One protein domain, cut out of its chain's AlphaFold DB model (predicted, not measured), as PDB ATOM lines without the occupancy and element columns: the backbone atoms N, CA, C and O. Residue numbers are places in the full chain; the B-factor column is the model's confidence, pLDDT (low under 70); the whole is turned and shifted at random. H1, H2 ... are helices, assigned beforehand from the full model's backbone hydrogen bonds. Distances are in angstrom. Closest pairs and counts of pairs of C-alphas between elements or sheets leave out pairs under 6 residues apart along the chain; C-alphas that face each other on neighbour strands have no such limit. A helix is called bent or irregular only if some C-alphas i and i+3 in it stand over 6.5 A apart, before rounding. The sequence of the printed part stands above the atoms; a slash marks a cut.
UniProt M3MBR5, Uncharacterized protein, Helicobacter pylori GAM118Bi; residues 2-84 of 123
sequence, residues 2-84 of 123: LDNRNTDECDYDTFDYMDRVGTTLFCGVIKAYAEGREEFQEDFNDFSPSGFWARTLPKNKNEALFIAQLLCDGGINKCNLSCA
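This is residues 2 to 84 of the 123 residues of an uncharacterized protein of Helicobacter pylori GAM118Bi (UniProt M3MBR5). Look for two longer helices, H1 and H4, set across from each other and near but not touching, with the short H3 making a triangle with them and H2 at a corner by H1's end. Residues 2 to 19 run past H3 and across the end where H1 begins; residues 72 to 84 trail past the end of H4. The 83 printed residues hold four named helices, H1 to H4 in order, and no named strand: all helix, with 38 residues in them. It is compact, radius of gyration of the C-alphas 12.5 A, spanning 32 by 28 by 23 A.

Start at H1, residues 20 to 34. Its residues 32 to 33 alone touch H2, residues 38 to 44, about perpendicular at 74 degrees; the closest C-alphas, Tyr 33 and Phe 44, are 6.3 A apart. H2 and H3, residues 52 to 56, only just touch, only at the corner, with 3 pairs of C-alphas within 8 A, the closest Asp 43 and Phe 52 at 5.5 A. H4, residues 61 to 71, is near H1, with 6 pairs of C-alphas within 10 A. In H1, H3 and H4 every O i to N i+4 pair is within hydrogen-bond range; in H2 1 of 3 is, and 2 of 4 O i to N i+3 pairs.

Find C-alpha 20 at (-57.116, -13.622, -15.313); H1 runs 21.2 A from there. H2, 9.8 A, is irregular: C-alphas 39 and 42 are 7.8 A apart. H3 is 6.2 A. H4 runs 15.3 A to C-alpha 71 at (-43.208, -7.914, 0.683).

The farthest C-alphas, Glu 39 and Ala 84, are 35.8 A apart. The printed part has no cut, no link between helices is long, and pLDDT is under 70 at residues 72 to 84.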
ATOM      1  N   LEU A   2     -34.423  -4.066  -6.687       81.06
ATOM      2  CA  LEU A   2     -35.081  -3.454  -7.851       81.06
ATOM      3  C   LEU A   2     -34.219  -2.491  -8.678       81.06
ATOM      4  O   LEU A   2     -34.334  -2.497  -9.896       81.06
ATOM      5  N   ASP A   3     -33.352  -1.687  -8.057       81.44
ATOM      6  CA  ASP A   3     -32.547  -0.703  -8.803       81.44
ATOM      7  C   ASP A   3     -31.448  -1.327  -9.676       81.44
ATOM      8  O   ASP A   3     -30.978  -0.679 -10.605       81.44
ATOM      9  N   ASN A   4     -31.065  -2.580  -9.405       85.31
ATOM     10  CA  ASN A   4     -29.972  -3.274 -10.096       85.31
ATOM     11  C   ASN A   4     -30.430  -4.555 -10.814       85.31
ATOM     12  O   ASN A   4     -29.583  -5.339 -11.239       85.31
ATOM     13  N   ARG A   5     -31.741  -4.824 -10.889       87.94
ATOM     14  CA  ARG A   5     -32.255  -6.046 -11.529       87.94
ATOM     15  C   ARG A   5     -32.195  -5.945 -13.053       87.94
ATOM     16  O   ARG A   5     -32.347  -4.857 -13.608       87.94
ATOM     17  N   ASN A   6     -32.061  -7.088 -13.719       90.00
ATOM     18  CA  ASN A   6     -32.163  -7.173 -15.174       90.00
ATOM     19  C   ASN A   6     -33.637  -7.200 -15.613       90.00
ATOM     20  O   ASN A   6     -34.307  -8.219 -15.468       90.00
ATOM     21  N   THR A   7     -34.149  -6.093 -16.155       90.75
ATOM     22  CA  THR A   7     -35.545  -6.016 -16.622       90.75
ATOM     23  C   THR A   7     -35.803  -6.784 -17.913       90.75
ATOM     24  O   THR A   7     -36.959  -7.053 -18.222       90.75
ATOM     25  N   ASP A   8     -34.767  -7.154 -18.667       90.19
ATOM     26  CA  ASP A   8     -34.935  -7.881 -19.932       90.19
ATOM     27  C   ASP A   8     -35.383  -9.334 -19.711       90.19
ATOM     28  O   ASP A   8     -35.956  -9.949 -20.606       90.19
ATOM     29  N   GLU A   9     -35.177  -9.856 -18.500       89.00
ATOM     30  CA  GLU A   9     -35.578 -11.201 -18.074       89.00
ATOM     31  C   GLU A   9     -36.913 -11.227 -17.310       89.00
ATOM     32  O   GLU A   9     -37.300 -12.274 -16.793       89.00
ATOM     33  N   CYS A  10     -37.618 -10.097 -17.201       91.50
ATOM     34  CA  CYS A  10     -38.929 -10.073 -16.559       91.50
ATOM     35  C   CYS A  10     -40.002 -10.699 -17.458       91.50
ATOM     36  O   CYS A  10     -40.090 -10.377 -18.645       91.50
ATOM     37  N   ASP A  11     -40.879 -11.504 -16.855       87.94
ATOM     38  CA  ASP A  11     -41.942 -12.226 -17.568       87.94
ATOM     39  C   ASP A  11     -43.025 -11.293 -18.146       87.94
ATOM     40  O   ASP A  11     -43.709 -11.643 -19.108       87.94
ATOM     41  N   TYR A  12     -43.183 -10.095 -17.569       89.94
ATOM     42  CA  TYR A  12     -44.226  -9.135 -17.933       89.94
ATOM     43  C   TYR A  12     -43.698  -7.706 -17.976       89.94
ATOM     44  O   TYR A  12     -42.888  -7.305 -17.139       89.94
ATOM     45  N   ASP A  13     -44.220  -6.903 -18.903       91.88
ATOM     46  CA  ASP A  13     -43.933  -5.466 -18.951       91.88
ATOM     47  C   ASP A  13     -44.719  -4.696 -17.871       91.88
ATOM     48  O   ASP A  13     -44.162  -3.822 -17.205       91.88
ATOM     49  N   THR A  14     -45.991  -5.057 -17.670       92.88
ATOM     50  CA  THR A  14     -46.940  -4.449 -16.720       92.88
ATOM     51  C   THR A  14     -47.999  -5.468 -16.285       92.88
ATOM     52  O   THR A  14     -48.303  -6.409 -17.027       92.88
ATOM     53  N   PHE A  15     -48.585  -5.273 -15.104       87.56
ATOM     54  CA  PHE A  15     -49.753  -6.005 -14.617       87.56
ATOM     55  C   PHE A  15     -50.980  -5.865 -15.521       87.56
ATOM     56  O   PHE A  15     -51.765  -6.807 -15.589       87.56
ATOM     57  N   ASP A  16     -51.114  -4.773 -16.275       90.12
ATOM     58  CA  ASP A  16     -52.238  -4.574 -17.204       90.12
ATOM     59  C   ASP A  16     -52.294  -5.649 -18.305       90.12
ATOM     60  O   ASP A  16     -53.337  -5.870 -18.922       90.12
ATOM     61  N   TYR A  17     -51.171  -6.328 -18.563       91.75
ATOM     62  CA  TYR A  17     -51.066  -7.400 -19.554       91.75
ATOM     63  C   TYR A  17     -51.228  -8.797 -18.955       91.75
ATOM     64  O   TYR A  17     -51.245  -9.780 -19.700       91.75
ATOM     65  N   MET A  18     -51.362  -8.914 -17.632       90.75
ATOM     66  CA  MET A  18     -51.689 -10.192 -17.015       90.75
ATOM     67  C   MET A  18     -53.154 -10.522 -17.278       90.75
ATOM     68  O   MET A  18     -54.067  -9.791 -16.900       90.75
ATOM     69  N   ASP A  19     -53.394 -11.677 -17.892       92.12
ATOM     70  CA  ASP A  19     -54.747 -12.201 -17.982       92.12
ATOM     71  C   ASP A  19     -55.250 -12.666 -16.600       92.12
ATOM     72  O   ASP A  19     -54.549 -12.642 -15.577       92.12
ATOM     73  N   ARG A  20     -56.504 -13.123 -16.550       95.00
ATOM     74  CA  ARG A  20     -57.116 -13.622 -15.313       95.00
ATOM     75  C   ARG A  20     -56.295 -14.748 -14.669       95.00
ATOM     76  O   ARG A  20     -56.280 -14.863 -13.443       95.00
ATOM     77  N   VAL A  21     -55.659 -15.604 -15.471       94.50
ATOM     78  CA  VAL A  21     -54.892 -16.756 -14.982       94.50
ATOM     79  C   VAL A  21     -53.566 -16.282 -14.397       94.50
ATOM     80  O   VAL A  21     -53.285 -16.609 -13.245       94.50
ATOM     81  N   GLY A  22     -52.812 -15.459 -15.127       92.00
ATOM     82  CA  GLY A  22     -51.559 -14.861 -14.662       92.00
ATOM     83  C   GLY A  22     -51.749 -14.076 -13.365       92.00
ATOM     84  O   GLY A  22     -51.038 -14.315 -12.392       92.00
ATOM     85  N   THR A  23     -52.797 -13.252 -13.298       91.62
ATOM     86  CA  THR A  23     -53.152 -12.499 -12.083       91.62
ATOM     87  C   THR A  23     -53.445 -13.430 -10.904       91.62
ATOM     88  O   THR A  23     -52.942 -13.232  -9.800       91.62
ATOM     89  N   THR A  24     -54.233 -14.490 -11.127       93.62
ATOM     90  CA  THR A  24     -54.576 -15.463 -10.073       93.62
ATOM     91  C   THR A  24     -53.329 -16.179  -9.549       93.62
ATOM     92  O   THR A  24     -53.181 -16.350  -8.337       93.62
ATOM     93  N   LEU A  25     -52.428 -16.584 -10.446       94.19
ATOM     94  CA  LEU A  25     -51.177 -17.250 -10.083       94.19
ATOM     95  C   LEU A  25     -50.257 -16.316  -9.295       94.19
ATOM     96  O   LEU A  25     -49.747 -16.718  -8.252       94.19
ATOM     97  N   PHE A  26     -50.108 -15.062  -9.731       93.12
ATOM     98  CA  PHE A  26     -49.290 -14.070  -9.034       93.12
ATOM     99  C   PHE A  26     -49.814 -13.790  -7.617       93.12
ATOM    100  O   PHE A  26     -49.050 -13.819  -6.654       93.12
ATOM    101  N   CYS A  27     -51.130 -13.639  -7.442       91.38
ATOM    102  CA  CYS A  27     -51.734 -13.541  -6.109       91.38
ATOM    103  C   CYS A  27     -51.469 -14.792  -5.251       91.38
ATOM    104  O   CYS A  27     -51.260 -14.684  -4.043       91.38
ATOM    105  N   GLY A  28     -51.446 -15.980  -5.864       92.25
ATOM    106  CA  GLY A  28     -51.072 -17.230  -5.203       92.25
ATOM    107  C   GLY A  28     -49.631 -17.227  -4.684       92.25
ATOM    108  O   GLY A  28     -49.397 -17.675  -3.562       92.25
ATOM    109  N   VAL A  29     -48.693 -16.667  -5.452       92.69
ATOM    110  CA  VAL A  29     -47.289 -16.473  -5.046       92.69
ATOM    111  C   VAL A  29     -47.201 -15.544  -3.833       92.69
ATOM    112  O   VAL A  29     -46.592 -15.907  -2.829       92.69
ATOM    113  N   ILE A  30     -47.867 -14.384  -3.879       89.31
ATOM    114  CA  ILE A  30     -47.897 -13.429  -2.755       89.31
ATOM    115  C   ILE A  30     -48.478 -14.080  -1.496       89.31
ATOM    116  O   ILE A  30     -47.920 -13.946  -0.407       89.31
ATOM    117  N   LYS A  31     -49.575 -14.834  -1.638       88.50
ATOM    118  CA  LYS A  31     -50.178 -15.581  -0.530       88.50
ATOM    119  C   LYS A  31     -49.214 -16.622   0.044       88.50
ATOM    120  O   LYS A  31     -49.070 -16.697   1.258       88.50
ATOM    121  N   ALA A  32     -48.557 -17.411  -0.805       89.88
ATOM    122  CA  ALA A  32     -47.623 -18.442  -0.364       89.88
ATOM    123  C   ALA A  32     -46.409 -17.847   0.373       89.88
ATOM    124  O   ALA A  32     -45.963 -18.421   1.370       89.88
ATOM    125  N   TYR A  33     -45.925 -16.684  -0.072       86.75
ATOM    126  CA  TYR A  33     -44.912 -15.910   0.642       86.75
ATOM    127  C   TYR A  33     -45.398 -15.471   2.025       86.75
ATOM    128  O   TYR A  33     -44.725 -15.734   3.019       86.75
ATOM    129  N   ALA A  34     -46.588 -14.867   2.105       82.88
ATOM    130  CA  ALA A  34     -47.164 -14.400   3.366       82.88
ATOM    131  C   ALA A  34     -47.445 -15.543   4.362       82.88
ATOM    132  O   ALA A  34     -47.298 -15.364   5.568       82.88
ATOM    133  N   GLU A  35     -47.816 -16.727   3.868       84.56
ATOM    134  CA  GLU A  35     -47.998 -17.943   4.674       84.56
ATOM    135  C   GLU A  35     -46.670 -18.560   5.153       84.56
ATOM    136  O   GLU A  35     -46.692 -19.496   5.952       84.56
ATOM    137  N   GLY A  36     -45.516 -18.083   4.671       82.75
ATOM    138  CA  GLY A  36     -44.205 -18.614   5.044       82.75
ATOM    139  C   GLY A  36     -43.969 -20.054   4.578       82.75
ATOM    140  O   GLY A  36     -43.252 -20.802   5.245       82.75
ATOM    141  N   ARG A  37     -44.581 -20.456   3.456       86.62
ATOM    142  CA  ARG A  37     -44.563 -21.832   2.926       86.62
ATOM    143  C   ARG A  37     -43.129 -22.337   2.746       86.62
ATOM    144  O   ARG A  37     -42.418 -21.856   1.870       86.62
ATOM    145  N   GLU A  38     -42.741 -23.331   3.546       89.62
ATOM    146  CA  GLU A  38     -41.365 -23.861   3.607       89.62
ATOM    147  C   GLU A  38     -40.823 -24.298   2.239       89.62
ATOM    148  O   GLU A  38     -39.668 -24.027   1.932       89.62
ATOM    149  N   GLU A  39     -41.677 -24.880   1.390       93.38
ATOM    150  CA  GLU A  39     -41.337 -25.330   0.030       93.38
ATOM    151  C   GLU A  39     -40.741 -24.225  -0.860       93.38
ATOM    152  O   GLU A  39     -39.933 -24.520  -1.734       93.38
ATOM    153  N   PHE A  40     -41.109 -22.961  -0.631       91.25
ATOM    154  CA  PHE A  40     -40.713 -21.828  -1.476       91.25
ATOM    155  C   PHE A  40     -39.835 -20.811  -0.744       91.25
ATOM    156  O   PHE A  40     -39.578 -19.727  -1.267       91.25
ATOM    157  N   GLN A  41     -39.389 -21.111   0.480       83.88
ATOM    158  CA  GLN A  41     -38.647 -20.139   1.282       83.88
ATOM    159  C   GLN A  41     -37.314 -19.736   0.651       83.88
ATOM    160  O   GLN A  41     -36.936 -18.575   0.788       83.88
ATOM    161  N   GLU A  42     -36.610 -20.649  -0.024       88.69
ATOM    162  CA  GLU A  42     -35.346 -20.318  -0.697       88.69
ATOM    163  C   GLU A  42     -35.572 -19.298  -1.819       88.69
ATOM    164  O   GLU A  42     -34.902 -18.267  -1.850       88.69
ATOM    165  N   ASP A  43     -36.580 -19.527  -2.664       91.69
ATOM    166  CA  ASP A  43     -36.933 -18.621  -3.758       91.69
ATOM    167  C   ASP A  43     -37.468 -17.283  -3.238       91.69
ATOM    168  O   ASP A  43     -37.018 -16.213  -3.651       91.69
ATOM    169  N   PHE A  44     -38.434 -17.310  -2.317       89.06
ATOM    170  CA  PHE A  44     -39.115 -16.088  -1.899       89.06
ATOM    171  C   PHE A  44     -38.284 -15.194  -0.978       89.06
ATOM    172  O   PHE A  44     -38.564 -13.995  -0.907       89.06
ATOM    173  N   ASN A  45     -37.282 -15.743  -0.284       84.06
ATOM    174  CA  ASN A  45     -36.336 -14.948   0.503       84.06
ATOM    175  C   ASN A  45     -35.089 -14.538  -0.297       84.06
ATOM    176  O   ASN A  45     -34.251 -13.794   0.223       84.06
ATOM    177  N   ASP A  46     -34.972 -14.954  -1.563       87.00
ATOM    178  CA  ASP A  46     -33.935 -14.465  -2.465       87.00
ATOM    179  C   ASP A  46     -34.324 -13.110  -3.082       87.00
ATOM    180  O   ASP A  46     -34.935 -13.000  -4.148       87.00
ATOM    181  N   PHE A  47     -33.913 -12.041  -2.397       86.06
ATOM    182  CA  PHE A  47     -34.012 -10.660  -2.878       86.06
ATOM    183  C   PHE A  47     -32.754 -10.196  -3.635       86.06
ATOM    184  O   PHE A  47     -32.472  -8.991  -3.705       86.06
ATOM    185  N   SER A  48     -31.958 -11.109  -4.192       87.00
ATOM    186  CA  SER A  48     -30.849 -10.737  -5.071       87.00
ATOM    187  C   SER A  48     -31.360 -10.146  -6.401       87.00
ATOM    188  O   SER A  48     -32.500 -10.389  -6.802       87.00
ATOM    189  N   PRO A  49     -30.546  -9.356  -7.130       87.50
ATOM    190  CA  PRO A  49     -30.923  -8.806  -8.440       87.50
ATOM    191  C   PRO A  49     -31.237  -9.839  -9.538       87.50
ATOM    192  O   PRO A  49     -31.694  -9.445 -10.609       87.50
ATOM    193  N   SER A  50     -30.995 -11.127  -9.282       88.62
ATOM    194  CA  SER A  50     -31.285 -12.267 -10.164       88.62
ATOM    195  C   SER A  50     -32.222 -13.306  -9.528       88.62
ATOM    196  O   SER A  50     -32.462 -14.362 -10.117       88.62
ATOM    197  N   GLY A  51     -32.730 -13.032  -8.323       89.19
ATOM    198  CA  GLY A  51     -33.593 -13.942  -7.577       89.19
ATOM    199  C   GLY A  51     -34.991 -14.067  -8.175       89.19
ATOM    200  O   GLY A  51     -35.300 -13.497  -9.226       89.19
ATOM    201  N   PHE A  52     -35.861 -14.806  -7.492       92.12
ATOM    202  CA  PHE A  52     -37.239 -15.045  -7.932       92.12
ATOM    203  C   PHE A  52     -37.977 -13.731  -8.248       92.12
ATOM    204  O   PHE A  52     -38.407 -13.487  -9.377       92.12
ATOM    205  N   TRP A  53     -38.012 -12.813  -7.279       90.94
ATOM    206  CA  TRP A  53     -38.720 -11.539  -7.409       90.94
ATOM    207  C   TRP A  53     -38.138 -10.607  -8.481       90.94
ATOM    208  O   TRP A  53     -38.846  -9.730  -8.971       90.94
ATOM    209  N   ALA A  54     -36.872 -10.774  -8.874       90.12
ATOM    210  CA  ALA A  54     -36.282  -9.955  -9.930       90.12
ATOM    211  C   ALA A  54     -36.979 -10.186 -11.281       90.12
ATOM    212  O   ALA A  54     -37.232  -9.219 -12.003       90.12
ATOM    213  N   ARG A  55     -37.344 -11.443 -11.573       90.12
ATOM    214  CA  ARG A  55     -37.962 -11.879 -12.836       90.12
ATOM    215  C   ARG A  55     -39.491 -11.849 -12.796       90.12
ATOM    216  O   ARG A  55     -40.121 -11.465 -13.777       90.12
ATOM    217  N   THR A  56     -40.086 -12.184 -11.651       91.81
ATOM    218  CA  THR A  56     -41.549 -12.307 -11.512       91.81
ATOM    219  C   THR A  56     -42.264 -10.961 -11.323       91.81
ATOM    220  O   THR A  56     -43.459 -10.854 -11.587       91.81
ATOM    221  N   LEU A  57     -41.560  -9.911 -10.882       92.81
ATOM    222  CA  LEU A  57     -42.113  -8.552 -10.840       92.81
ATOM    223  C   LEU A  57     -42.093  -7.908 -12.239       92.81
ATOM    224  O   LEU A  57     -41.073  -8.012 -12.925       92.81
ATOM    225  N   PRO A  58     -43.141  -7.163 -12.642       93.12
ATOM    226  CA  PRO A  58     -43.238  -6.583 -13.985       93.12
ATOM    227  C   PRO A  58     -42.135  -5.552 -14.238       93.12
ATOM    228  O   PRO A  58     -41.640  -4.950 -13.285       93.12
ATOM    229  N   LYS A  59     -41.754  -5.297 -15.497       93.62
ATOM    230  CA  LYS A  59     -40.711  -4.309 -15.851       93.62
ATOM    231  C   LYS A  59     -41.047  -2.903 -15.368       93.62
ATOM    232  O   LYS A  59     -40.133  -2.170 -14.982       93.62
ATOM    233  N   ASN A  60     -42.329  -2.536 -15.360       92.06
ATOM    234  CA  ASN A  60     -42.795  -1.260 -14.837       92.06
ATOM    235  C   ASN A  60     -42.281  -1.045 -13.402       92.06
ATOM    236  O   ASN A  60     -42.643  -1.753 -12.461       92.06
ATOM    237  N   LYS A  61     -41.426  -0.028 -13.240       86.94
ATOM    238  CA  LYS A  61     -40.751   0.257 -11.970       86.94
ATOM    239  C   LYS A  61     -41.740   0.580 -10.847       86.94
ATOM    240  O   LYS A  61     -41.513   0.145  -9.724       86.94
ATOM    241  N   ASN A  62     -42.821   1.304 -11.132       85.56
ATOM    242  CA  ASN A  62     -43.794   1.707 -10.112       85.56
ATOM    243  C   ASN A  62     -44.602   0.507  -9.603       85.56
ATOM    244  O   ASN A  62     -44.812   0.366  -8.403       85.56
ATOM    245  N   GLU A  63     -44.995  -0.390 -10.503       88.81
ATOM    246  CA  GLU A  63     -45.705  -1.625 -10.159       88.81
ATOM    247  C   GLU A  63     -44.817  -2.608  -9.384       88.81
ATOM    248  O   GLU A  63     -45.243  -3.196  -8.389       88.81
ATOM    249  N   ALA A  64     -43.552  -2.747  -9.788       89.88
ATOM    250  CA  ALA A  64     -42.587  -3.562  -9.056       89.88
ATOM    251  C   ALA A  64     -42.313  -3.004  -7.650       89.88
ATOM    252  O   ALA A  64     -42.228  -3.769  -6.688       89.88
ATOM    253  N   LEU A  65     -42.208  -1.677  -7.516       84.81
ATOM    254  CA  LEU A  65     -42.070  -1.000  -6.224       84.81
ATOM    255  C   LEU A  65     -43.300  -1.209  -5.337       84.81
ATOM    256  O   LEU A  65     -43.136  -1.458  -4.147       84.81
ATOM    257  N   PHE A  66     -44.507  -1.171  -5.907       82.50
ATOM    258  CA  PHE A  66     -45.745  -1.435  -5.172       82.50
ATOM    259  C   PHE A  66     -45.743  -2.826  -4.520       82.50
ATOM    260  O   PHE A  66     -46.047  -2.946  -3.337       82.50
ATOM    261  N   ILE A  67     -45.331  -3.875  -5.240       85.31
ATOM    262  CA  ILE A  67     -45.247  -5.220  -4.649       85.31
ATOM    263  C   ILE A  67     -44.074  -5.354  -3.682       85.31
ATOM    264  O   ILE A  67     -44.245  -5.927  -2.610       85.31
ATOM    265  N   ALA A  68     -42.893  -4.825  -4.013       82.00
ATOM    266  CA  ALA A  68     -41.757  -4.864  -3.091       82.00
ATOM    267  C   ALA A  68     -42.099  -4.203  -1.750       82.00
ATOM    268  O   ALA A  68     -41.707  -4.715  -0.701       82.00
ATOM    269  N   GLN A  69     -42.905  -3.139  -1.784       73.38
ATOM    270  CA  GLN A  69     -43.448  -2.520  -0.585       73.38
ATOM    271  C   GLN A  69     -44.330  -3.473   0.221       73.38
ATOM    272  O   GLN A  69     -44.226  -3.469   1.432       73.38
ATOM    273  N   LEU A  70     -45.176  -4.295  -0.401       74.44
ATOM    274  CA  LEU A  70     -46.000  -5.275   0.321       74.44
ATOM    275  C   LEU A  70     -45.147  -6.391   0.952       74.44
ATOM    276  O   LEU A  70     -45.444  -6.856   2.053       74.44
ATOM    277  N   LEU A  71     -44.077  -6.809   0.265       77.12
ATOM    278  CA  LEU A  71     -43.208  -7.914   0.683       77.12
ATOM    279  C   LEU A  71     -42.260  -7.540   1.828       77.12
ATOM    280  O   LEU A  71     -42.114  -8.304   2.776       77.12
ATOM    281  N   CYS A  72     -41.610  -6.372   1.767       69.50
ATOM    282  CA  CYS A  72     -40.548  -5.979   2.707       69.50
ATOM    283  C   CYS A  72     -41.013  -5.696   4.146       69.50
ATOM    284  O   CYS A  72     -40.203  -5.394   5.026       69.50
ATOM    285  N   ASP A  73     -42.301  -5.834   4.384       53.28
ATOM    286  CA  ASP A  73     -43.016  -4.992   5.318       53.28
ATOM    287  C   ASP A  73     -44.049  -5.752   6.139       53.28
ATOM    288  O   ASP A  73     -44.458  -5.274   7.196       53.28
ATOM    289  N   GLY A  74     -44.587  -6.861   5.618       51.25
ATOM    290  CA  GLY A  74     -45.890  -7.352   6.080       51.25
ATOM    291  C   GLY A  74     -46.968  -6.245   6.159       51.25
ATOM    292  O   GLY A  74     -47.948  -6.422   6.877       51.25
ATOM    293  N   GLY A  75     -46.764  -5.095   5.487       45.22
ATOM    294  CA  GLY A  75     -47.482  -3.822   5.656       45.22
ATOM    295  C   GLY A  75     -46.699  -2.535   6.062       45.22
ATOM    296  O   GLY A  75     -47.274  -1.467   5.875       45.22
ATOM    297  N   ILE A  76     -45.465  -2.544   6.615       43.31
ATOM    298  CA  ILE A  76     -44.700  -1.323   7.032       43.31
ATOM    299  C   ILE A  76     -43.155  -1.457   6.872       43.31
ATOM    300  O   ILE A  76     -42.604  -2.454   7.324       43.31
ATOM    301  N   ASN A  77     -42.327  -0.428   6.602       46.34
ATOM    302  CA  ASN A  77     -41.909   0.248   5.358       46.34
ATOM    303  C   ASN A  77     -40.367   0.249   5.304       46.34
ATOM    304  O   ASN A  77     -39.734   1.067   5.972       46.34
ATOM    305  N   LYS A  78     -39.746  -0.682   4.562       41.50
ATOM    306  CA  LYS A  78     -38.272  -0.850   4.474       41.50
ATOM    307  C   LYS A  78     -37.616  -0.328   3.192       41.50
ATOM    308  O   LYS A  78     -36.397  -0.166   3.170       41.50
ATOM    309  N   CYS A  79     -38.380  -0.031   2.141       45.94
ATOM    310  CA  CYS A  79     -37.841   0.498   0.879       45.94
ATOM    311  C   CYS A  79     -37.632   2.021   0.882       45.94
ATOM    312  O   CYS A  79     -37.296   2.588  -0.156       45.94
ATOM    313  N   ASN A  80     -37.826   2.690   2.026       44.56
ATOM    314  CA  ASN A  80     -37.822   4.153   2.142       44.56
ATOM    315  C   ASN A  80     -38.738   4.836   1.106       44.56
ATOM    316  O   ASN A  80     -38.562   6.009   0.775       44.56
ATOM    317  N   LEU A  81     -39.739   4.100   0.613       45.22
ATOM    318  CA  LEU A  81     -40.912   4.664  -0.019       45.22
ATOM    319  C   LEU A  81     -41.740   5.183   1.138       45.22
ATOM    320  O   LEU A  81     -42.703   4.539   1.543       45.22
ATOM    321  N   SER A  82     -41.365   6.326   1.725       43.69
ATOM    322  CA  SER A  82     -42.339   7.045   2.537       43.69
ATOM    323  C   SER A  82     -43.631   7.068   1.728       43.69
ATOM    324  O   SER A  82     -43.604   7.182   0.499       43.69
ATOM    325  N   CYS A  83     -44.744   6.844   2.403       47.09
ATOM    326  CA  CYS A  83     -46.072   6.918   1.838       47.09
ATOM    327  C   CYS A  83     -46.366   8.339   1.313       47.09
ATOM    328  O   CYS A  83     -47.358   8.940   1.696       47.09
ATOM    329  N   ALA A  84     -45.543   8.917   0.437       44.91
ATOM    330  CA  ALA A  84     -45.683  10.253  -0.115       44.91
ATOM    331  C   ALA A  84     -46.907  10.376  -1.046       44.91
ATOM    332  O   ALA A  84     -47.142  11.439  -1.606       44.91
TER     333      ALA A  84